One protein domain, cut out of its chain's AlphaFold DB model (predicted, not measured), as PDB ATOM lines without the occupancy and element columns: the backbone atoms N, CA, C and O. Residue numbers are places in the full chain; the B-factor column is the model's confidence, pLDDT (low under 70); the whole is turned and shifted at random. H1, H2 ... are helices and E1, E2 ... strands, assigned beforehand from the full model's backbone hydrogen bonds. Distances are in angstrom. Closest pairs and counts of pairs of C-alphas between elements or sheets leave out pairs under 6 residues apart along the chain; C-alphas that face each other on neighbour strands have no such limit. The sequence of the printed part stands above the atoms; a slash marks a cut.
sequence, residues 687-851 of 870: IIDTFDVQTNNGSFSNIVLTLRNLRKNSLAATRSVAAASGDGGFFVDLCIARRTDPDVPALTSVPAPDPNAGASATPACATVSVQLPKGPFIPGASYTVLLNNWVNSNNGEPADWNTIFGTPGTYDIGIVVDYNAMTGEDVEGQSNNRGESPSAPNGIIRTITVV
ATOM      1  N   ILE A 687      31.057  37.521  38.571       83.44
ATOM      2  CA  ILE A 687      30.342  36.296  38.929       83.44
ATOM      3  C   ILE A 687      31.310  35.233  39.428       83.44
ATOM      4  O   ILE A 687      32.446  35.130  38.957       83.44
ATOM      5  N   ILE A 688      30.824  34.393  40.337       85.75
ATOM      6  CA  ILE A 688      31.468  33.132  40.698       85.75
ATOM      7  C   ILE A 688      31.227  32.131  39.560       85.75
ATOM      8  O   ILE A 688      30.179  31.495  39.486       85.75
ATOM      9  N   ASP A 689      32.192  32.010  38.646       84.62
ATOM     10  CA  ASP A 689      32.094  31.130  37.471       84.62
ATOM     11  C   ASP A 689      32.278  29.657  37.856       84.62
ATOM     12  O   ASP A 689      31.640  28.759  37.312       84.62
ATOM     13  N   THR A 690      33.145  29.380  38.830       87.44
ATOM     14  CA  THR A 690      33.305  28.039  39.403       87.44
ATOM     15  C   THR A 690      33.650  28.146  40.877       87.44
ATOM     16  O   THR A 690      34.561  28.881  41.245       87.44
ATOM     17  N   PHE A 691      32.947  27.379  41.708       90.56
ATOM     18  CA  PHE A 691      33.309  27.147  43.101       90.56
ATOM     19  C   PHE A 691      33.123  25.667  43.434       90.56
ATOM     20  O   PHE A 691      31.997  25.151  43.430       90.56
ATOM     21  N   ASP A 692      34.236  24.989  43.685       89.75
ATOM     22  CA  ASP A 692      34.283  23.585  44.071       89.75
ATOM     23  C   ASP A 692      35.351  23.353  45.143       89.75
ATOM     24  O   ASP A 692      36.397  24.008  45.162       89.75
ATOM     25  N   VAL A 693      35.079  22.409  46.040       89.75
ATOM     26  CA  VAL A 693      36.002  22.039  47.113       89.75
ATOM     27  C   VAL A 693      36.340  20.571  46.963       89.75
ATOM     28  O   VAL A 693      35.475  19.702  47.029       89.75
ATOM     29  N   GLN A 694      37.623  20.297  46.763       89.19
ATOM     30  CA  GLN A 694      38.093  18.983  46.366       89.19
ATOM     31  C   GLN A 694      38.718  18.244  47.542       89.19
ATOM     32  O   GLN A 694      39.481  18.800  48.339       89.19
ATOM     33  N   THR A 695      38.415  16.951  47.600       87.06
ATOM     34  CA  THR A 695      39.065  15.998  48.496       87.06
ATOM     35  C   THR A 695      39.774  14.928  47.680       87.06
ATOM     36  O   THR A 695      39.193  14.397  46.733       87.06
ATOM     37  N   ASN A 696      40.980  14.544  48.088       85.19
ATOM     38  CA  ASN A 696      41.713  13.418  47.522       85.19
ATOM     39  C   ASN A 696      41.908  12.348  48.600       85.19
ATOM     40  O   ASN A 696      42.392  12.650  49.688       85.19
ATOM     41  N   ASN A 697      41.497  11.107  48.322       82.50
ATOM     42  CA  ASN A 697      41.517   9.994  49.282       82.50
ATOM     43  C   ASN A 697      40.911  10.335  50.659       82.50
ATOM     44  O   ASN A 697      41.331   9.796  51.680       82.50
ATOM     45  N   GLY A 698      39.915  11.228  50.690       80.19
ATOM     46  CA  GLY A 698      39.245  11.614  51.927       80.19
ATOM     47  C   GLY A 698      39.951  12.687  52.763       80.19
ATOM     48  O   GLY A 698      39.473  13.007  53.849       80.19
ATOM     49  N   SER A 699      41.040  13.263  52.259       83.69
ATOM     50  CA  SER A 699      41.703  14.450  52.805       83.69
ATOM     51  C   SER A 699      41.376  15.674  51.946       83.69
ATOM     52  O   SER A 699      41.230  15.550  50.728       83.69
ATOM     53  N   PHE A 700      41.272  16.863  52.548       88.50
ATOM     54  CA  PHE A 700      41.178  18.120  51.793       88.50
ATOM     55  C   PHE A 700      42.385  18.265  50.853       88.50
ATOM     56  O   PHE A 700      43.516  18.028  51.278       88.50
ATOM     57  N   SER A 701      42.148  18.632  49.590       87.38
ATOM     58  CA  SER A 701      43.220  18.788  48.600       87.38
ATOM     59  C   SER A 701      43.290  20.173  47.973       87.38
ATOM     60  O   SER A 701      44.391  20.654  47.726       87.38
ATOM     61  N   ASN A 702      42.150  20.797  47.653       88.19
ATOM     62  CA  ASN A 702      42.145  22.083  46.955       88.19
ATOM     63  C   ASN A 702      40.794  22.810  47.061       88.19
ATOM     64  O   ASN A 702      39.756  22.180  47.269       88.19
ATOM     65  N   ILE A 703      40.810  24.121  46.818       89.62
ATOM     66  CA  ILE A 703      39.627  24.933  46.509       89.62
ATOM     67  C   ILE A 703      39.795  25.449  45.085       89.62
ATOM     68  O   ILE A 703      40.748  26.164  44.783       89.62
ATOM     69  N   VAL A 704      38.866  25.080  44.210       90.44
ATOM     70  CA  VAL A 704      38.817  25.583  42.838       90.44
ATOM     71  C   VAL A 704      37.814  26.723  42.807       90.44
ATOM     72  O   VAL A 704      36.605  26.497  42.795       90.44
ATOM     73  N   LEU A 705      38.335  27.950  42.820       91.25
ATOM     74  CA  LEU A 705      37.546  29.167  42.698       91.25
ATOM     75  C   LEU A 705      37.995  29.959  41.471       91.25
ATOM     76  O   LEU A 705      39.147  30.390  41.390       91.25
ATOM     77  N   THR A 706      37.058  30.197  40.560       90.00
ATOM     78  CA  THR A 706      37.245  31.082  39.414       90.00
ATOM     79  C   THR A 706      36.162  32.150  39.425       90.00
ATOM     80  O   THR A 706      34.972  31.838  39.463       90.00
ATOM     81  N   LEU A 707      36.584  33.411  39.390       88.81
ATOM     82  CA  LEU A 707      35.713  34.574  39.263       88.81
ATOM     83  C   LEU A 707      35.806  35.123  37.843       88.81
ATOM     84  O   LEU A 707      36.900  35.166  37.285       88.81
ATOM     85  N   ARG A 708      34.697  35.571  37.257       87.25
ATOM     86  CA  ARG A 708      34.682  36.166  35.916       87.25
ATOM     87  C   ARG A 708      34.149  37.587  35.955       87.25
ATOM     88  O   ARG A 708      33.056  37.804  36.467       87.25
ATOM     89  N   ASN A 709      34.882  38.520  35.350       84.62
ATOM     90  CA  ASN A 709      34.380  39.867  35.103       84.62
ATOM     91  C   ASN A 709      33.257  39.805  34.055       84.62
ATOM     92  O   ASN A 709      33.461  39.319  32.939       84.62
ATOM     93  N   LEU A 710      32.069  40.275  34.421       78.50
ATOM     94  CA  LEU A 710      30.905  40.324  33.541       78.50
ATOM     95  C   LEU A 710      30.905  41.559  32.632       78.50
ATOM     96  O   LEU A 710      30.243  41.549  31.588       78.50
ATOM     97  N   ARG A 711      31.683  42.593  32.971       76.69
ATOM     98  CA  ARG A 711      31.863  43.778  32.130       76.69
ATOM     99  C   ARG A 711      32.672  43.418  30.891       76.69
ATOM    100  O   ARG A 711      33.705  42.759  30.966       76.69
ATOM    101  N   LYS A 712      32.197  43.870  29.727       69.56
ATOM    102  CA  LYS A 712      32.792  43.561  28.412       69.56
ATOM    103  C   LYS A 712      33.519  44.741  27.766       69.56
ATOM    104  O   LYS A 712      34.209  44.542  26.771       69.56
ATOM    105  N   ASN A 713      33.396  45.938  28.342       69.06
ATOM    106  CA  ASN A 713      33.786  47.177  27.668       69.06
ATOM    107  C   ASN A 713      35.071  47.775  28.260       69.06
ATOM    108  O   ASN A 713      36.013  48.055  27.526       69.06
ATOM    109  N   SER A 714      35.126  47.958  29.585       70.94
ATOM    110  CA  SER A 714      36.220  48.651  30.279       70.94
ATOM    111  C   SER A 714      36.455  48.073  31.675       70.94
ATOM    112  O   SER A 714      35.505  47.728  32.376       70.94
ATOM    113  N   LEU A 715      37.726  47.993  32.091       71.94
ATOM    114  CA  LEU A 715      38.106  47.647  33.466       71.94
ATOM    115  C   LEU A 715      37.683  48.746  34.457       71.94
ATOM    116  O   LEU A 715      37.382  48.454  35.612       71.94
ATOM    117  N   ALA A 716      37.633  50.007  34.012       67.12
ATOM    118  CA  ALA A 716      37.198  51.131  34.844       67.12
ATOM    119  C   ALA A 716      35.731  50.983  35.280       67.12
ATOM    120  O   ALA A 716      35.403  51.313  36.416       67.12
ATOM    121  N   ALA A 717      34.895  50.389  34.421       64.94
ATOM    122  CA  ALA A 717      33.491  50.091  34.694       64.94
ATOM    123  C   ALA A 717      33.276  48.945  35.699       64.94
ATOM    124  O   ALA A 717      32.155  48.748  36.151       64.94
ATOM    125  N   THR A 718      34.318  48.175  36.035       71.12
ATOM    126  CA  THR A 718      34.252  47.143  37.082       71.12
ATOM    127  C   THR A 718      34.475  47.824  38.428       71.12
ATOM    128  O   THR A 718      35.554  48.369  38.658       71.12
ATOM    129  N   ARG A 719      33.482  47.866  39.307       67.81
ATOM    130  CA  ARG A 719      33.606  48.499  40.626       67.81
ATOM    131  C   ARG A 719      34.355  47.567  41.568       67.81
ATOM    132  O   ARG A 719      34.314  46.367  41.383       67.81
ATOM    133  N   SER A 720      35.110  48.108  42.517       67.75
ATOM    134  CA  SER A 720      35.883  47.328  43.494       67.75
ATOM    135  C   SER A 720      36.139  48.179  44.733       67.75
ATOM    136  O   SER A 720      36.152  49.409  44.627       67.75
ATOM    137  N   VAL A 721      36.458  47.568  45.873       62.12
ATOM    138  CA  VAL A 721      36.865  48.312  47.074       62.12
ATOM    139  C   VAL A 721      38.165  49.075  46.801       62.12
ATOM    140  O   VAL A 721      39.139  48.524  46.275       62.12
ATOM    141  N   ALA A 722      38.197  50.357  47.169       55.09
ATOM    142  CA  ALA A 722      39.411  51.161  47.120       55.09
ATOM    143  C   ALA A 722      40.371  50.716  48.236       55.09
ATOM    144  O   ALA A 722      40.098  50.899  49.422       55.09
ATOM    145  N   ALA A 723      41.509  50.128  47.864       47.53
ATOM    146  CA  ALA A 723      42.612  49.913  48.794       47.53
ATOM    147  C   ALA A 723      43.366  51.236  49.016       47.53
ATOM    148  O   ALA A 723      43.436  52.075  48.119       47.53
ATOM    149  N   ALA A 724      43.995  51.408  50.184       38.06
ATOM    150  CA  ALA A 724      44.813  52.586  50.502       38.06
ATOM    151  C   ALA A 724      46.007  52.810  49.536       38.06
ATOM    152  O   ALA A 724      46.657  53.855  49.592       38.06
ATOM    153  N   SER A 725      46.298  51.858  48.641       37.84
ATOM    154  CA  SER A 725      47.214  52.004  47.506       37.84
ATOM    155  C   SER A 725      46.790  51.111  46.319       37.84
ATOM    156  O   SER A 725      46.473  49.937  46.504       37.84
ATOM    157  N   GLY A 726      46.808  51.652  45.089       53.19
ATOM    158  CA  GLY A 726      46.538  50.928  43.826       53.19
ATOM    159  C   GLY A 726      45.139  51.134  43.211       53.19
ATOM    160  O   GLY A 726      44.350  51.924  43.714       53.19
ATOM    161  N   ASP A 727      44.833  50.399  42.127       55.84
ATOM    162  CA  ASP A 727      43.563  50.446  41.357       55.84
ATOM    163  C   ASP A 727      42.351  49.792  42.074       55.84
ATOM    164  O   ASP A 727      41.289  49.620  41.473       55.84
ATOM    165  N   GLY A 728      42.499  49.400  43.345       69.25
ATOM    166  CA  GLY A 728      41.485  48.671  44.121       69.25
ATOM    167  C   GLY A 728      41.520  47.143  43.958       69.25
ATOM    168  O   GLY A 728      42.392  46.577  43.284       69.25
ATOM    169  N   GLY A 729      40.585  46.454  44.619       75.31
ATOM    170  CA  GLY A 729      40.476  44.993  44.593       75.31
ATOM    171  C   GLY A 729      39.184  44.448  45.206       75.31
ATOM    172  O   GLY A 729      38.373  45.204  45.734       75.31
ATOM    173  N   PHE A 730      39.017  43.131  45.128       79.38
ATOM    174  CA  PHE A 730      37.840  42.400  45.602       79.38
ATOM    175  C   PHE A 730      38.198  41.542  46.804       79.38
ATOM    176  O   PHE A 730      39.207  40.834  46.768       79.38
ATOM    177  N   PHE A 731      37.369  41.559  47.843       82.69
ATOM    178  CA  PHE A 731      37.490  40.591  48.929       82.69
ATOM    179  C   PHE A 731      36.679  39.340  48.606       82.69
ATOM    180  O   PHE A 731      35.558  39.425  48.112       82.69
ATOM    181  N   VAL A 732      37.250  38.169  48.867       88.94
ATOM    182  CA  VAL A 732      36.528  36.899  48.827       88.94
ATOM    183  C   VAL A 732      36.687  36.217  50.170       88.94
ATOM    184  O   VAL A 732      37.807  35.980  50.617       88.94
ATOM    185  N   ASP A 733      35.566  35.860  50.778       90.50
ATOM    186  CA  ASP A 733      35.478  35.272  52.105       90.50
ATOM    187  C   ASP A 733      34.870  33.869  52.031       90.50
ATOM    188  O   ASP A 733      33.878  33.638  51.333       90.50
ATOM    189  N   LEU A 734      35.439  32.922  52.783       93.12
ATOM    190  CA  LEU A 734      34.866  31.588  52.956       93.12
ATOM    191  C   LEU A 734      34.358  31.394  54.375       93.12
ATOM    192  O   LEU A 734      35.114  31.494  55.346       93.12
ATOM    193  N   CYS A 735      33.088  31.021  54.483       92.88
ATOM    194  CA  CYS A 735      32.472  30.595  55.728       92.88
ATOM    195  C   CYS A 735      32.564  29.076  55.843       92.88
ATOM    196  O   CYS A 735      31.883  28.360  55.110       92.88
ATOM    197  N   ILE A 736      33.423  28.585  56.740       93.62
ATOM    198  CA  ILE A 736      33.699  27.156  56.913       93.62
ATOM    199  C   ILE A 736      33.123  26.706  58.251       93.62
ATOM    200  O   ILE A 736      33.571  27.135  59.312       93.62
ATOM    201  N   ALA A 737      32.146  25.802  58.212       92.69
ATOM    202  CA  ALA A 737      31.510  25.268  59.406       92.69
ATOM    203  C   ALA A 737      31.555  23.736  59.408       92.69
ATOM    204  O   ALA A 737      31.078  23.075  58.485       92.69
ATOM    205  N   ARG A 738      32.117  23.149  60.469       92.12
ATOM    206  CA  ARG A 738      32.069  21.699  60.691       92.12
ATOM    207  C   ARG A 738      30.704  21.314  61.255       92.12
ATOM    208  O   ARG A 738      30.253  21.903  62.236       92.12
ATOM    209  N   ARG A 739      30.086  20.280  60.691       92.50
ATOM    210  CA  ARG A 739      28.846  19.701  61.213       92.50
ATOM    211  C   ARG A 739      29.084  19.017  62.553       92.50
ATOM    212  O   ARG A 739      30.009  18.219  62.706       92.50
ATOM    213  N   THR A 740      28.237  19.336  63.526       87.50
ATOM    214  CA  THR A 740      28.153  18.609  64.800       87.50
ATOM    215  C   THR A 740      27.375  17.303  64.640       87.50
ATOM    216  O   THR A 740      27.727  16.311  65.273       87.50
ATOM    217  N   ASP A 741      26.380  17.298  63.753       85.38
ATOM    218  CA  ASP A 741      25.628  16.134  63.286       85.38
ATOM    219  C   ASP A 741      25.776  16.039  61.752       85.38
ATOM    220  O   ASP A 741      25.403  16.992  61.066       85.38
ATOM    221  N   PRO A 742      26.328  14.943  61.188       81.75
ATOM    222  CA  PRO A 742      26.541  14.800  59.746       81.75
ATOM    223  C   PRO A 742      25.287  15.037  58.895       81.75
ATOM    224  O   PRO A 742      25.409  15.538  57.773       81.75
ATOM    225  N   ASP A 743      24.103  14.735  59.429       84.06
ATOM    226  CA  ASP A 743      22.829  14.845  58.715       84.06
ATOM    227  C   ASP A 743      22.218  16.258  58.788       84.06
ATOM    228  O   ASP A 743      21.285  16.572  58.045       84.06
ATOM    229  N   VAL A 744      22.762  17.144  59.634       86.25
ATOM    230  CA  VAL A 744      22.271  18.517  59.826       86.25
ATOM    231  C   VAL A 744      23.291  19.529  59.290       86.25
ATOM    232  O   VAL A 744      24.403  19.609  59.816       86.25
ATOM    233  N   PRO A 745      22.942  20.339  58.271       87.75
ATOM    234  CA  PRO A 745      23.823  21.392  57.773       87.75
ATOM    235  C   PRO A 745      24.245  22.369  58.876       87.75
ATOM    236  O   PRO A 745      23.404  22.885  59.612       87.75
ATOM    237  N   ALA A 746      25.546  22.643  58.969       89.12
ATOM    238  CA  ALA A 746      26.105  23.647  59.875       89.12
ATOM    239  C   ALA A 746      26.049  25.057  59.276       89.12
ATOM    240  O   ALA A 746      26.034  26.041  60.014       89.12
ATOM    241  N   LEU A 747      25.996  25.146  57.944       89.25
ATOM    242  CA  LEU A 747      25.782  26.382  57.202       89.25
ATOM    243  C   LEU A 747      24.576  26.196  56.276       89.25
ATOM    244  O   LEU A 747      24.598  25.353  55.381       89.25
ATOM    245  N   THR A 748      23.514  26.968  56.503       85.75
ATOM    246  CA  THR A 748      22.283  26.931  55.688       85.75
ATOM    247  C   THR A 748      22.175  28.095  54.709       85.75
ATOM    248  O   THR A 748      21.402  28.010  53.759       85.75
ATOM    249  N   SER A 749      22.931  29.168  54.946       85.62
ATOM    250  CA  SER A 749      23.025  30.354  54.096       85.62
ATOM    251  C   SER A 749      24.345  31.079  54.347       85.62
ATOM    252  O   SER A 749      24.859  31.048  55.468       85.62
ATOM    253  N   VAL A 750      24.854  31.780  53.339       85.88
ATOM    254  CA  VAL A 750      25.919  32.777  53.523       85.88
ATOM    255  C   VAL A 750      25.329  34.181  53.720       85.88
ATOM    256  O   VAL A 750      24.246  34.454  53.198       85.88
ATOM    257  N   PRO A 751      25.990  35.074  54.479       80.94
ATOM    258  CA  PRO A 751      25.542  36.451  54.647       80.94
ATOM    259  C   PRO A 751      25.432  37.192  53.312       80.94
ATOM    260  O   PRO A 751      26.256  37.007  52.414       80.94
ATOM    261  N   ALA A 752      24.430  38.062  53.203       73.19
ATOM    262  CA  ALA A 752      24.393  39.061  52.144       73.19
ATOM    263  C   ALA A 752      25.523  40.082  52.334       73.19
ATOM    264  O   ALA A 752      25.843  40.385  53.487       73.19
ATOM    265  N   PRO A 753      26.103  40.614  51.241       72.50
ATOM    266  CA  PRO A 753      26.961  41.790  51.321       72.50
ATOM    267  C   PRO A 753      26.279  42.910  52.124       72.50
ATOM    268  O   PRO A 753      25.088  43.171  51.937       72.50
ATOM    269  N   ASP A 754      27.019  43.540  53.036       68.56
ATOM    270  CA  ASP A 754      26.550  44.626  53.895       68.56
ATOM    271  C   ASP A 754      27.170  45.966  53.451       68.56
ATOM    272  O   ASP A 754      28.366  46.191  53.654       68.56
ATOM    273  N   PRO A 755      26.365  46.898  52.899       57.78
ATOM    274  CA  PRO A 755      26.835  48.215  52.455       57.78
ATOM    275  C   PRO A 755      27.374  49.094  53.590       57.78
ATOM    276  O   PRO A 755      28.042  50.089  53.322       57.78
ATOM    277  N   ASN A 756      27.034  48.783  54.844       60.31
ATOM    278  CA  ASN A 756      27.442  49.560  56.015       60.31
ATOM    279  C   ASN A 756      28.661  48.954  56.718       60.31
ATOM    280  O   ASN A 756      29.124  49.496  57.727       60.31
ATOM    281  N   ALA A 757      29.169  47.824  56.226       66.06
ATOM    282  CA  ALA A 757      30.362  47.208  56.764       66.06
ATOM    283  C   ALA A 757      31.587  48.079  56.432       66.06
ATOM    284  O   ALA A 757      31.712  48.628  55.341       66.06
ATOM    285  N   GLY A 758      32.504  48.248  57.389       62.75
ATOM    286  CA  GLY A 758      33.720  49.037  57.160       62.75
ATOM    287  C   GLY A 758      34.584  48.468  56.022       62.75
ATOM    288  O   GLY A 758      34.516  47.280  55.716       62.75
ATOM    289  N   ALA A 759      35.471  49.287  55.446       60.50
ATOM    290  CA  ALA A 759      36.294  48.943  54.271       60.50
ATOM    291  C   ALA A 759      37.213  47.703  54.420       60.50
ATOM    292  O   ALA A 759      37.793  47.240  53.442       60.50
ATOM    293  N   SER A 760      37.350  47.153  55.629       66.38
ATOM    294  CA  SER A 760      38.097  45.923  55.929       66.38
ATOM    295  C   SER A 760      37.270  44.884  56.698       66.38
ATOM    296  O   SER A 760      37.833  43.973  57.302       66.38
ATOM    297  N   ALA A 761      35.953  45.064  56.783       73.75
ATOM    298  CA  ALA A 761      35.069  44.157  57.496       73.75
ATOM    299  C   ALA A 761      34.839  42.876  56.685       73.75
ATOM    300  O   ALA A 761      34.541  42.934  55.495       73.75
ATOM    301  N   THR A 762      34.939  41.735  57.359       81.94
ATOM    302  CA  THR A 762      34.608  40.409  56.830       81.94
ATOM    303  C   THR A 762      33.263  39.944  57.403       81.94
ATOM    304  O   THR A 762      32.857  40.404  58.480       81.94
ATOM    305  N   PRO A 763      32.534  39.044  56.718       85.38
ATOM    306  CA  PRO A 763      31.304  38.490  57.259       85.38
ATOM    307  C   PRO A 763      31.591  37.734  58.556       85.38
ATOM    308  O   PRO A 763      32.604  37.050  58.676       85.38
ATOM    309  N   ALA A 764      30.665  37.775  59.516       84.50
ATOM    310  CA  ALA A 764      30.868  37.161  60.835       84.50
ATOM    311  C   ALA A 764      31.162  35.643  60.797       84.50
ATOM    312  O   ALA A 764      31.697  35.100  61.760       84.50
ATOM    313  N   CYS A 765      30.808  34.949  59.708       88.06
ATOM    314  CA  CYS A 765      31.116  33.532  59.514       88.06
ATOM    315  C   CYS A 765      32.450  33.260  58.798       88.06
ATOM    316  O   CYS A 765      32.835  32.094  58.687       88.06
ATOM    317  N   ALA A 766      33.139  34.289  58.292       90.62
ATOM    318  CA  ALA A 766      34.365  34.131  57.520       90.62
ATOM    319  C   ALA A 766      35.446  33.462  58.370       90.62
ATOM    320  O   ALA A 766      35.802  33.941  59.444       90.62
ATOM    321  N   THR A 767      35.986  32.353  57.875       93.00
ATOM    322  CA  THR A 767      37.118  31.635  58.479       93.00
ATOM    323  C   THR A 767      38.430  32.009  57.794       93.00
ATOM    324  O   THR A 767      39.470  32.131  58.440       93.00
ATOM    325  N   VAL A 768      38.376  32.199  56.477       93.00
ATOM    326  CA  VAL A 768      39.501  32.633  55.649       93.00
ATOM    327  C   VAL A 768      39.018  33.639  54.616       93.00
ATOM    328  O   VAL A 768      37.867  33.578  54.180       93.00
ATOM    329  N   SER A 769      39.917  34.527  54.216       90.94
ATOM    330  CA  SER A 769      39.663  35.601  53.265       90.94
ATOM    331  C   SER A 769      40.832  35.729  52.293       90.94
ATOM    332  O   SER A 769      41.956  35.321  52.588       90.94
ATOM    333  N   VAL A 770      40.587  36.312  51.129       88.81
ATOM    334  CA  VAL A 770      41.625  36.692  50.169       88.81
ATOM    335  C   VAL A 770      41.256  38.020  49.524       88.81
ATOM    336  O   VAL A 770      40.092  38.268  49.219       88.81
ATOM    337  N   GLN A 771      42.255  38.873  49.304       84.75
ATOM    338  CA  GLN A 771      42.096  40.095  48.524       84.75
ATOM    339  C   GLN A 771      42.657  39.879  47.120       84.75
ATOM    340  O   GLN A 771      43.831  39.545  46.946       84.75
ATOM    341  N   LEU A 772      41.817  40.073  46.110       85.25
ATOM    342  CA  LEU A 772      42.174  39.924  44.707       85.25
ATOM    343  C   LEU A 772      42.406  41.305  44.089       85.25
ATOM    344  O   LEU A 772      41.537  42.169  44.212       85.25
ATOM    345  N   PRO A 773      43.540  41.549  43.411       81.56
ATOM    346  CA  PRO A 773      43.759  42.822  42.735       81.56
ATOM    347  C   PRO A 773      42.768  42.993  41.577       81.56
ATOM    348  O   PRO A 773      42.442  42.021  40.896       81.56
ATOM    349  N   LYS A 774      42.336  44.231  41.307       80.56
ATOM    350  CA  LYS A 774      41.439  44.544  40.182       80.56
ATOM    351  C   LYS A 774      42.096  44.337  38.812       80.56
ATOM    352  O   LYS A 774      41.450  43.856  37.888       80.56
ATOM    353  N   GLY A 775      43.383  44.662  38.674       81.38
ATOM    354  CA  GLY A 775      44.105  44.675  37.388       81.38
ATOM    355  C   GLY A 775      43.933  43.429  36.492       81.38
ATOM    356  O   GLY A 775      43.709  43.585  35.292       81.38
ATOM    357  N   PRO A 776      44.000  42.195  37.029       83.81
ATOM    358  CA  PRO A 776      43.779  40.965  36.261       83.81
ATOM    359  C   PRO A 776      42.357  40.757  35.715       83.81
ATOM    360  O   PRO A 776      42.178  39.948  34.807       83.81
ATOM    361  N   PHE A 777      41.352  41.467  36.230       81.94
ATOM    362  CA  PHE A 777      39.957  41.358  35.799       81.94
ATOM    363  C   PHE A 777      39.675  42.207  34.554       81.94
ATOM    364  O   PHE A 777      38.678  42.918  34.512       81.94
ATOM    365  N   ILE A 778      40.524  42.164  33.521       82.44
ATOM    366  CA  ILE A 778      40.226  42.844  32.245       82.44
ATOM    367  C   ILE A 778      38.854  42.388  31.693       82.44
ATOM    368  O   ILE A 778      38.394  41.303  32.053       82.44
ATOM    369  N   PRO A 779      38.175  43.177  30.840       81.69
ATOM    370  CA  PRO A 779      36.802  42.876  30.436       81.69
ATOM    371  C   PRO A 779      36.601  41.440  29.927       81.69
ATOM    372  O   PRO A 779      37.315  40.977  29.037       81.69
ATOM    373  N   GLY A 780      35.639  40.724  30.513       79.69
ATOM    374  CA  GLY A 780      35.336  39.320  30.218       79.69
ATOM    375  C   GLY A 780      36.332  38.283  30.759       79.69
ATOM    376  O   GLY A 780      36.115  37.085  30.560       79.69
ATOM    377  N   ALA A 781      37.421  38.692  31.418       86.00
ATOM    378  CA  ALA A 781      38.436  37.768  31.915       86.00
ATOM    379  C   ALA A 781      37.952  36.942  33.106       86.00
ATOM    380  O   ALA A 781      37.123  37.373  33.907       86.00
ATOM    381  N   SER A 782      38.526  35.746  33.222       88.06
ATOM    382  CA  SER A 782      38.362  34.862  34.373       88.06
ATOM    383  C   SER A 782      39.654  34.831  35.187       88.06
ATOM    384  O   SER A 782      40.742  34.711  34.623       88.06
ATOM    385  N   TYR A 783      39.530  34.928  36.505       89.19
ATOM    386  CA  TYR A 783      40.626  34.897  37.460       89.19
ATOM    387  C   TYR A 783      40.470  33.696  38.391       89.19
ATOM    388  O   TYR A 783      39.458  33.566  39.079       89.19
ATOM    389  N   THR A 784      41.483  32.831  38.431       90.38
ATOM    390  CA  THR A 784      41.514  31.676  39.336       90.38
ATOM    391  C   THR A 784      42.265  32.030  40.610       90.38
ATOM    392  O   THR A 784      43.426  32.438  40.568       90.38
ATOM    393  N   VAL A 785      41.610  31.836  41.751       89.62
ATOM    394  CA  VAL A 785      42.189  32.093  43.068       89.62
ATOM    395  C   VAL A 785      43.080  30.920  43.467       89.62
ATOM    396  O   VAL A 785      42.628  29.779  43.542       89.62
ATOM    397  N   LEU A 786      44.358  31.200  43.722       87.38
ATOM    398  CA  LEU A 786      45.323  30.189  44.153       87.38
ATOM    399  C   LEU A 786      45.183  29.896  45.655       87.38
ATOM    400  O   LEU A 786      44.959  30.799  46.461       87.38
ATOM    401  N   LEU A 787      45.364  28.629  46.039       87.00
ATOM    402  CA  LEU A 787      45.180  28.154  47.417       87.00
ATOM    403  C   LEU A 787      46.122  28.829  48.436       87.00
ATOM    404  O   LEU A 787      45.760  28.995  49.598       87.00
ATOM    405  N   ASN A 788      47.313  29.247  48.004       86.00
ATOM    406  CA  ASN A 788      48.323  29.915  48.830       86.00
ATOM    407  C   ASN A 788      48.053  31.413  49.069       86.00
ATOM    408  O   ASN A 788      48.780  32.028  49.843       86.00
ATOM    409  N   ASN A 789      47.039  31.999  48.423       87.81
ATOM    410  CA  ASN A 789      46.692  33.416  48.592       87.81
ATOM    411  C   ASN A 789      45.728  33.665  49.765       87.81
ATOM    412  O   ASN A 789      45.492  34.816  50.126       87.81
ATOM    413  N   TRP A 790      45.147  32.611  50.336       90.50
ATOM    414  CA  TRP A 790      44.177  32.725  51.421       90.50
ATOM    415  C   TRP A 790      44.857  33.000  52.760       90.50
ATOM    416  O   TRP A 790      45.872  32.387  53.101       90.50
ATOM    417  N   VAL A 791      44.246  33.878  53.548       91.06
ATOM    418  CA  VAL A 791      44.665  34.225  54.907       91.06
ATOM    419  C   VAL A 791      43.532  33.975  55.896       91.06
ATOM    420  O   VAL A 791      42.360  33.954  55.529       91.06
ATOM    421  N   ASN A 792      43.863  33.766  57.163       89.81
ATOM    422  CA  ASN A 792      42.889  33.655  58.239       89.81
ATOM    423  C   ASN A 792      42.223  35.018  58.480       89.81
ATOM    424  O   ASN A 792      42.898  36.024  58.701       89.81
ATOM    425  N   SER A 793      40.890  35.036  58.458       85.56
ATOM    426  CA  SER A 793      40.081  36.259  58.538       85.56
ATOM    427  C   SER A 793      40.250  37.026  59.858       85.56
ATOM    428  O   SER A 793      40.009  38.228  59.901       85.56
ATOM    429  N   ASN A 794      40.676  36.357  60.937       82.62
ATOM    430  CA  ASN A 794      40.776  36.953  62.272       82.62
ATOM    431  C   ASN A 794      42.125  37.623  62.551       82.62
ATOM    432  O   ASN A 794      42.195  38.528  63.381       82.62
ATOM    433  N   ASN A 795      43.208  37.144  61.936       83.31
ATOM    434  CA  ASN A 795      44.566  37.599  62.252       83.31
ATOM    435  C   ASN A 795      45.432  37.925  61.024       83.31
ATOM    436  O   ASN A 795      46.527  38.445  61.203       83.31
ATOM    437  N   GLY A 796      44.958  37.653  59.804       82.62
ATOM    438  CA  GLY A 796      45.663  37.960  58.558       82.62
ATOM    439  C   GLY A 796      46.857  37.052  58.242       82.62
ATOM    440  O   GLY A 796      47.532  37.278  57.241       82.62
ATOM    441  N   GLU A 797      47.122  36.029  59.056       87.94
ATOM    442  CA  GLU A 797      48.194  35.058  58.805       87.94
ATOM    443  C   GLU A 797      47.815  34.092  57.668       87.94
ATOM    444  O   GLU A 797      46.621  33.858  57.454       87.94
ATOM    445  N   PRO A 798      48.782  33.485  56.951       89.62
ATOM    446  CA  PRO A 798      48.493  32.490  55.918       89.62
ATOM    447  C   PRO A 798      47.540  31.394  56.413       89.62
ATOM    448  O   PRO A 798      47.694  30.876  57.522       89.62
ATOM    449  N   ALA A 799      46.546  31.038  55.595       89.06
ATOM    450  CA  ALA A 799      45.550  30.042  55.964       89.06
ATOM    451  C   ALA A 799      46.201  28.667  56.183       89.06
ATOM    452  O   ALA A 799      46.727  28.050  55.256       89.06
ATOM    453  N   ASP A 800      46.118  28.154  57.411       88.44
ATOM    454  CA  ASP A 800      46.531  26.790  57.721       88.44
ATOM    455  C   ASP A 800      45.372  25.816  57.477       88.44
ATOM    456  O   ASP A 800      44.572  25.499  58.365       88.44
ATOM    457  N   TRP A 801      45.301  25.318  56.244       88.00
ATOM    458  CA  TRP A 801      44.315  24.324  55.823       88.00
ATOM    459  C   TRP A 801      44.389  23.025  56.634       88.00
ATOM    460  O   TRP A 801      43.363  22.356  56.793       88.00
ATOM    461  N   ASN A 802      45.560  22.696  57.201       83.56
ATOM    462  CA  ASN A 802      45.712  21.530  58.066       83.56
ATOM    463  C   ASN A 802      45.040  21.715  59.414       83.56
ATOM    464  O   ASN A 802      44.487  20.760  59.949       83.56
ATOM    465  N   THR A 803      45.031  22.935  59.935       85.75
ATOM    466  CA  THR A 803      44.298  23.248  61.159       85.75
ATOM    467  C   THR A 803      42.791  23.333  60.894       85.75
ATOM    468  O   THR A 803      42.005  22.762  61.651       85.75
ATOM    469  N   ILE A 804      42.371  23.959  59.789       88.88
ATOM    470  CA  ILE A 804      40.946  24.139  59.443       88.88
ATOM    471  C   ILE A 804      40.244  22.788  59.198       88.88
ATOM    472  O   ILE A 804      39.181  22.515  59.766       88.88
ATOM    473  N   PHE A 805      40.858  21.910  58.398       90.06
ATOM    474  CA  PHE A 805      40.321  20.584  58.054       90.06
ATOM    475  C   PHE A 805      40.990  19.434  58.826       90.06
ATOM    476  O   PHE A 805      40.840  18.267  58.467       90.06
ATOM    477  N   GLY A 806      41.725  19.734  59.900       82.44
ATOM    478  CA  GLY A 806      42.500  18.742  60.658       82.44
ATOM    479  C   GLY A 806      41.666  17.749  61.460       82.44
ATOM    480  O   GLY A 806      42.170  16.703  61.866       82.44
ATOM    481  N   THR A 807      40.386  18.051  61.690       87.06
ATOM    482  CA  THR A 807      39.472  17.172  62.425       87.06
ATOM    483  C   THR A 807      38.556  16.431  61.450       87.06
ATOM    484  O   THR A 807      37.727  17.073  60.811       87.06
ATOM    485  N   PRO A 808      38.603  15.088  61.362       87.31
ATOM    486  CA  PRO A 808      37.683  14.343  60.506       87.31
ATOM    487  C   PRO A 808      36.210  14.686  60.782       87.31
ATOM    488  O   PRO A 808      35.789  14.832  61.935       87.31
ATOM    489  N   GLY A 809      35.414  14.841  59.730       89.44
ATOM    490  CA  GLY A 809      34.009  15.229  59.801       89.44
ATOM    491  C   GLY A 809      33.480  15.784  58.481       89.44
ATOM    492  O   GLY A 809      34.211  15.920  57.501       89.44
ATOM    493  N   THR A 810      32.190  16.105  58.468       92.06
ATOM    494  CA  THR A 810      31.532  16.773  57.341       92.06
ATOM    495  C   THR A 810      31.596  18.284  57.540       92.06
ATOM    496  O   THR A 810      31.329  18.778  58.636       92.06
ATOM    497  N   TYR A 811      31.962  19.012  56.491       93.75
ATOM    498  CA  TYR A 811      32.136  20.460  56.500       93.75
ATOM    499  C   TYR A 811      31.242  21.101  55.445       93.75
ATOM    500  O   TYR A 811      31.212  20.628  54.309       93.75
ATOM    501  N   ASP A 812      30.569  22.185  55.820       93.62
ATOM    502  CA  ASP A 812      29.861  23.075  54.908       93.62
ATOM    503  C   ASP A 812      30.696  24.336  54.678       93.62
ATOM    504  O   ASP A 812      31.207  24.940  55.623       93.62
ATOM    505  N   ILE A 813      30.863  24.700  53.410       93.44
ATOM    506  CA  ILE A 813      31.764  25.761  52.967       93.44
ATOM    507  C   ILE A 813      30.978  26.685  52.048       93.44
ATOM    508  O   ILE A 813      30.617  26.300  50.935       93.44
ATOM    509  N   GLY A 814      30.696  27.889  52.529       90.44
ATOM    510  CA  GLY A 814      30.039  28.944  51.768       90.44
ATOM    511  C   GLY A 814      31.024  30.003  51.288       90.44
ATOM    512  O   GLY A 814      32.056  30.206  51.926       90.44
ATOM    513  N   ILE A 815      30.694  30.680  50.191       90.00
ATOM    514  CA  ILE A 815      31.496  31.759  49.604       90.00
ATOM    515  C   ILE A 815      30.716  33.076  49.566       90.00
ATOM    516  O   ILE A 815      29.529  33.089  49.244       90.00
ATOM    517  N   VAL A 816      31.401  34.173  49.880       87.75
ATOM    518  CA  VAL A 816      30.917  35.544  49.700       87.75
ATOM    519  C   VAL A 816      32.002  36.340  48.985       87.75
ATOM    520  O   VAL A 816      33.163  36.307  49.386       87.75
ATOM    521  N   VAL A 817      31.636  37.031  47.914       84.31
ATOM    522  CA  VAL A 817      32.488  37.997  47.217       84.31
ATOM    523  C   VAL A 817      32.005  39.397  47.583       84.31
ATOM    524  O   VAL A 817      30.807  39.634  47.689       84.31
ATOM    525  N   ASP A 818      32.946  40.303  47.808       77.12
ATOM    526  CA  ASP A 818      32.721  41.730  48.022       77.12
ATOM    527  C   ASP A 818      31.726  42.058  49.151       77.12
ATOM    528  O   ASP A 818      30.805  42.857  49.002       77.12
ATOM    529  N   TYR A 819      31.910  41.425  50.319       76.50
ATOM    530  CA  TYR A 819      30.997  41.567  51.460       76.50
ATOM    531  C   TYR A 819      30.767  43.026  51.888       76.50
ATOM    532  O   TYR A 819      29.677  43.355  52.340       76.50
ATOM    533  N   ASN A 820      31.773  43.891  51.765       67.88
ATOM    534  CA  ASN A 820      31.746  45.268  52.257       67.88
ATOM    535  C   ASN A 820      31.562  46.334  51.164       67.88
ATOM    536  O   ASN A 820      31.465  47.517  51.490       67.88
ATOM    537  N   ALA A 821      31.494  45.954  49.885       58.38
ATOM    538  CA  ALA A 821      31.212  46.884  48.800       58.38
ATOM    539  C   ALA A 821      29.886  46.538  48.120       58.38
ATOM    540  O   ALA A 821      29.790  45.683  47.254       58.38
ATOM    541  N   MET A 822      28.853  47.310  48.457       52.84
ATOM    542  CA  MET A 822      27.699  47.496  47.576       52.84
ATOM    543  C   MET A 822      27.806  48.831  46.846       52.84
ATOM    544  O   MET A 822      26.864  49.626  46.870       52.84
ATOM    545  N   THR A 823      28.943  49.154  46.225       50.22
ATOM    546  CA  THR A 823      28.920  50.351  45.373       50.22
ATOM    547  C   THR A 823      28.035  50.043  44.172       50.22
ATOM    548  O   THR A 823      28.497  49.494  43.189       50.22
ATOM    549  N   GLY A 824      26.751  50.399  44.253       51.25
ATOM    550  CA  GLY A 824      25.771  50.330  43.174       51.25
ATOM    551  C   GLY A 824      25.783  49.029  42.380       51.25
ATOM    552  O   GLY A 824      25.968  49.099  41.176       51.25
ATOM    553  N   GLU A 825      25.577  47.881  43.021       56.69
ATOM    554  CA  GLU A 825      25.134  46.659  42.343       56.69
ATOM    555  C   GLU A 825      23.651  46.418  42.659       56.69
ATOM    556  O   GLU A 825      23.187  46.693  43.771       56.69
ATOM    557  N   ASP A 826      22.888  45.949  41.672       59.22
ATOM    558  CA  ASP A 826      21.468  45.634  41.832       59.22
ATOM    559  C   ASP A 826      21.268  44.286  42.556       59.22
ATOM    560  O   ASP A 826      22.215  43.633  43.001       59.22
ATOM    561  N   VAL A 827      20.012  43.852  42.707       66.12
ATOM    562  CA  VAL A 827      19.685  42.564  43.350       66.12
ATOM    563  C   VAL A 827      20.371  41.392  42.635       66.12
ATOM    564  O   VAL A 827      20.739  40.408  43.279       66.12
ATOM    565  N   GLU A 828      20.575  41.494  41.321       66.69
ATOM    566  CA  GLU A 828      21.274  40.481  40.535       66.69
ATOM    567  C   GLU A 828      22.775  40.462  40.864       66.69
ATOM    568  O   GLU A 828      23.333  39.385  41.063       66.69
ATOM    569  N   GLY A 829      23.419  41.623  41.016       69.62
ATOM    570  CA  GLY A 829      24.824  41.714  41.436       69.62
ATOM    571  C   GLY A 829      25.045  41.160  42.844       69.62
ATOM    572  O   GLY A 829      25.886  40.286  43.047       69.62
ATOM    573  N   GLN A 830      24.168  41.511  43.790       68.12
ATOM    574  CA  GLN A 830      24.194  40.955  45.152       68.12
ATOM    575  C   GLN A 830      24.046  39.428  45.173       68.12
ATOM    576  O   GLN A 830      24.680  38.741  45.979       68.12
ATOM    577  N   SER A 831      23.190  38.898  44.300       71.62
ATOM    578  CA  SER A 831      22.983  37.459  44.131       71.62
ATOM    579  C   SER A 831      24.239  36.807  43.542       71.62
ATOM    580  O   SER A 831      24.729  35.816  44.084       71.62
ATOM    581  N   ASN A 832      24.838  37.411  42.512       72.00
ATOM    582  CA  ASN A 832      26.076  36.940  41.884       72.00
ATOM    583  C   ASN A 832      27.273  36.933  42.847       72.00
ATOM    584  O   ASN A 832      28.057  35.981  42.827       72.00
ATOM    585  N   ASN A 833      27.363  37.908  43.750       74.75
ATOM    586  CA  ASN A 833      28.401  37.985  44.782       74.75
ATOM    587  C   ASN A 833      28.275  36.894  45.858       74.75
ATOM    588  O   ASN A 833      29.266  36.496  46.468       74.75
ATOM    589  N   ARG A 834      27.075  36.337  46.051       73.81
ATOM    590  CA  ARG A 834      26.843  35.107  46.837       73.81
ATOM    591  C   ARG A 834      26.894  33.828  45.985       73.81
ATOM    592  O   ARG A 834      26.752  32.721  46.512       73.81
ATOM    593  N   GLY A 835      27.056  33.977  44.669       68.25
ATOM    594  CA  GLY A 835      26.969  32.919  43.664       68.25
ATOM    595  C   GLY A 835      25.572  32.304  43.509       68.25
ATOM    596  O   GLY A 835      25.424  31.158  43.084       68.25
ATOM    597  N   GLU A 836      24.524  33.025  43.884       70.50
ATOM    598  CA  GLU A 836      23.154  32.561  43.708       70.50
ATOM    599  C   GLU A 836      22.831  32.413  42.220       70.50
ATOM    600  O   GLU A 836      22.952  33.342  41.427       70.50
ATOM    601  N   SER A 837      22.381  31.220  41.830       56.88
ATOM    602  CA  SER A 837      21.619  31.073  40.592       56.88
ATOM    603  C   SER A 837      20.260  31.767  40.786       56.88
ATOM    604  O   SER A 837      19.765  31.745  41.917       56.88
ATOM    605  N   PRO A 838      19.589  32.284  39.734       51.62
ATOM    606  CA  PRO A 838      18.281  32.958  39.836       51.62
ATOM    607  C   PRO A 838      17.162  32.185  40.572       51.62
ATOM    608  O   PRO A 838      16.071  32.712  40.768       51.62
ATOM    609  N   SER A 839      17.396  30.928  40.961       39.81
ATOM    610  CA  SER A 839      16.452  30.017  41.604       39.81
ATOM    611  C   SER A 839      16.836  29.519  43.016       39.81
ATOM    612  O   SER A 839      16.160  28.614  43.505       39.81
ATOM    613  N   ALA A 840      17.884  30.028  43.684       50.81
ATOM    614  CA  ALA A 840      18.292  29.541  45.018       50.81
ATOM    615  C   ALA A 840      18.630  30.682  46.015       50.81
ATOM    616  O   ALA A 840      19.637  31.353  45.821       50.81
ATOM    617  N   PRO A 841      17.860  30.878  47.109       60.09
ATOM    618  CA  PRO A 841      17.939  32.084  47.953       60.09
ATOM    619  C   PRO A 841      19.006  32.078  49.073       60.09
ATOM    620  O   PRO A 841      18.900  32.874  50.001       60.09
ATOM    621  N   ASN A 842      19.995  31.173  49.048       74.19
ATOM    622  CA  ASN A 842      20.887  30.933  50.202       74.19
ATOM    623  C   ASN A 842      22.406  30.993  49.884       74.19
ATOM    624  O   ASN A 842      23.218  30.617  50.734       74.19
ATOM    625  N   GLY A 843      22.799  31.441  48.687       77.44
ATOM    626  CA  GLY A 843      24.185  31.412  48.185       77.44
ATOM    627  C   GLY A 843      24.753  30.018  47.866       77.44
ATOM    628  O   GLY A 843      24.081  28.994  48.031       77.44
ATOM    629  N   ILE A 844      25.997  29.960  47.368       85.81
ATOM    630  CA  ILE A 844      26.672  28.686  47.052       85.81
ATOM    631  C   ILE A 844      27.323  28.100  48.303       85.81
ATOM    632  O   ILE A 844      28.300  28.638  48.819       85.81
ATOM    633  N   ILE A 845      26.837  26.930  48.725       89.06
ATOM    634  CA  ILE A 845      27.440  26.123  49.788       89.06
ATOM    635  C   ILE A 845      27.890  24.782  49.201       89.06
ATOM    636  O   ILE A 845      27.163  24.135  48.439       89.06
ATOM    637  N   ARG A 846      29.114  24.367  49.527       91.38
ATOM    638  CA  ARG A 846      29.675  23.056  49.193       91.38
ATOM    639  C   ARG A 846      29.840  22.239  50.459       91.38
ATOM    640  O   ARG A 846      30.342  22.741  51.458       91.38
ATOM    641  N   THR A 847      29.448  20.974  50.389       91.69
ATOM    642  CA  THR A 847      29.636  20.028  51.485       91.69
ATOM    643  C   THR A 847      30.712  19.027  51.097       91.69
ATOM    644  O   THR A 847      30.594  18.360  50.070       91.69
ATOM    645  N   ILE A 848      31.735  18.892  51.935       92.38
ATOM    646  CA  ILE A 848      32.764  17.857  51.796       92.38
ATOM    647  C   ILE A 848      32.817  16.993  53.050       92.38
ATOM    648  O   ILE A 848      32.431  17.423  54.137       92.38
ATOM    649  N   THR A 849      33.325  15.771  52.914       90.44
ATOM    650  CA  THR A 849      33.618  14.906  54.061       90.44
ATOM    651  C   THR A 849      35.108  14.626  54.110       90.44
ATOM    652  O   THR A 849      35.679  14.095  53.160       90.44
ATOM    653  N   VAL A 850      35.724  14.981  55.233       89.12
ATOM    654  CA  VAL A 850      37.134  14.733  55.520       89.12
ATOM    655  C   VAL A 850      37.210  13.530  56.457       89.12
ATOM    656  O   VAL A 850      36.697  13.576  57.572       89.12
ATOM    657  N   VAL A 851      37.816  12.433  56.010       84.94
ATOM    658  CA  VAL A 851      37.994  11.193  56.795       84.94
ATOM    659  C   VAL A 851      39.420  11.025  57.321       84.94
ATOM    660  O   VAL A 851      39.650  10.198  58.200       84.94
TER     661      VAL A 851
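AT A GLANCE: This is residues 687 to 851 of the 870 residues of an uncharacterized protein of Chloroflexus aggregans (strain MD-66 / DSM 9485) (UniProt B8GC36). Two antiparallel sheets lie face to face as a sandwich: the four strands E4, E3, E6 and E7 cover the three strands E1, E2 and E5. The short helix H2 packs by the start of E1 and the end of E6, the shorter H1 grazes both sheets, and the chain passes from one layer to the other at the links E2 to E3, E4 to E5 and E5 to E6. The printed part has 165 residues, with named elements in the order E1, E2, E3, E4, E5, H1, E6, H2, E7. It is mostly strand, though under half of the residues are in named elements. It is compact, with a radius of gyration of the C-alphas of 15.7 A and spans of 46 by 34 by 28 A.

IN THESE COORDINATES: In the larger sheet E4 is residues 766 to 773, 19.6 A long, E3 is 729 to 738, 29.5 A, E6 is 809 to 817, 26.1 A, and E7 is 845 to 850, 16.0 A. In the other, E1 is 687 to 696, 27.0 A, E2 is 699 to 709, 31.8 A, and E5 is 782 to 785, 9.9 A. H1 is residues 801 to 804, 4.9 A, and H2 is 827 to 833, 9.9 A. C-alpha 687 stands at (30.342, 36.296, 38.929) and C-alpha 850 at (37.134, 14.733, 55.520).

HOW THE PARTS SIT: The sheet E4, E3, E6, E7 is twisted, with edge strands E4 and E7. E3 and E4 form a hairpin, with N 732 and O 770 at 2.9 A. N 735 and O 814 of E3 and E6 are 2.9 A apart, and N 811 and O 848 of E6 and E7 2.9 A, each within hydrogen-bond range. In the sheet E1, E2, E5, the hairpin E1 and E2 has N 692 and O 704 at 2.9 A, and E2 and E5 have N 783 and O 707 at 2.8 A. The parts of the two sheets that face each other are 9.2 A centre to centre, their strands at 26 degrees. E1 and E7 touch, the closest C-alphas being Val 693 and Arg 846, 6.7 A. E4 and E5 are near each other, with 5 pairs of C-alphas within 10 A. H2 touches E1, the closest C-alphas being Ile 687 and Asn 832, 5.2 A, and every O i to N i+4 pair in it is within range; H1 is too short for such a pair.

THE WHOLE: The C-alphas farthest apart, Asn 713 and Asp 741, are 47.9 A apart. The printed part has no cut. The links E2 to E3, E3 to E4, E5 to H1 and H2 to E7 are long. Mean pLDDT of the printed part is 79.5; 38 residues are under 70, among them 719 to 728 and 820 to 830.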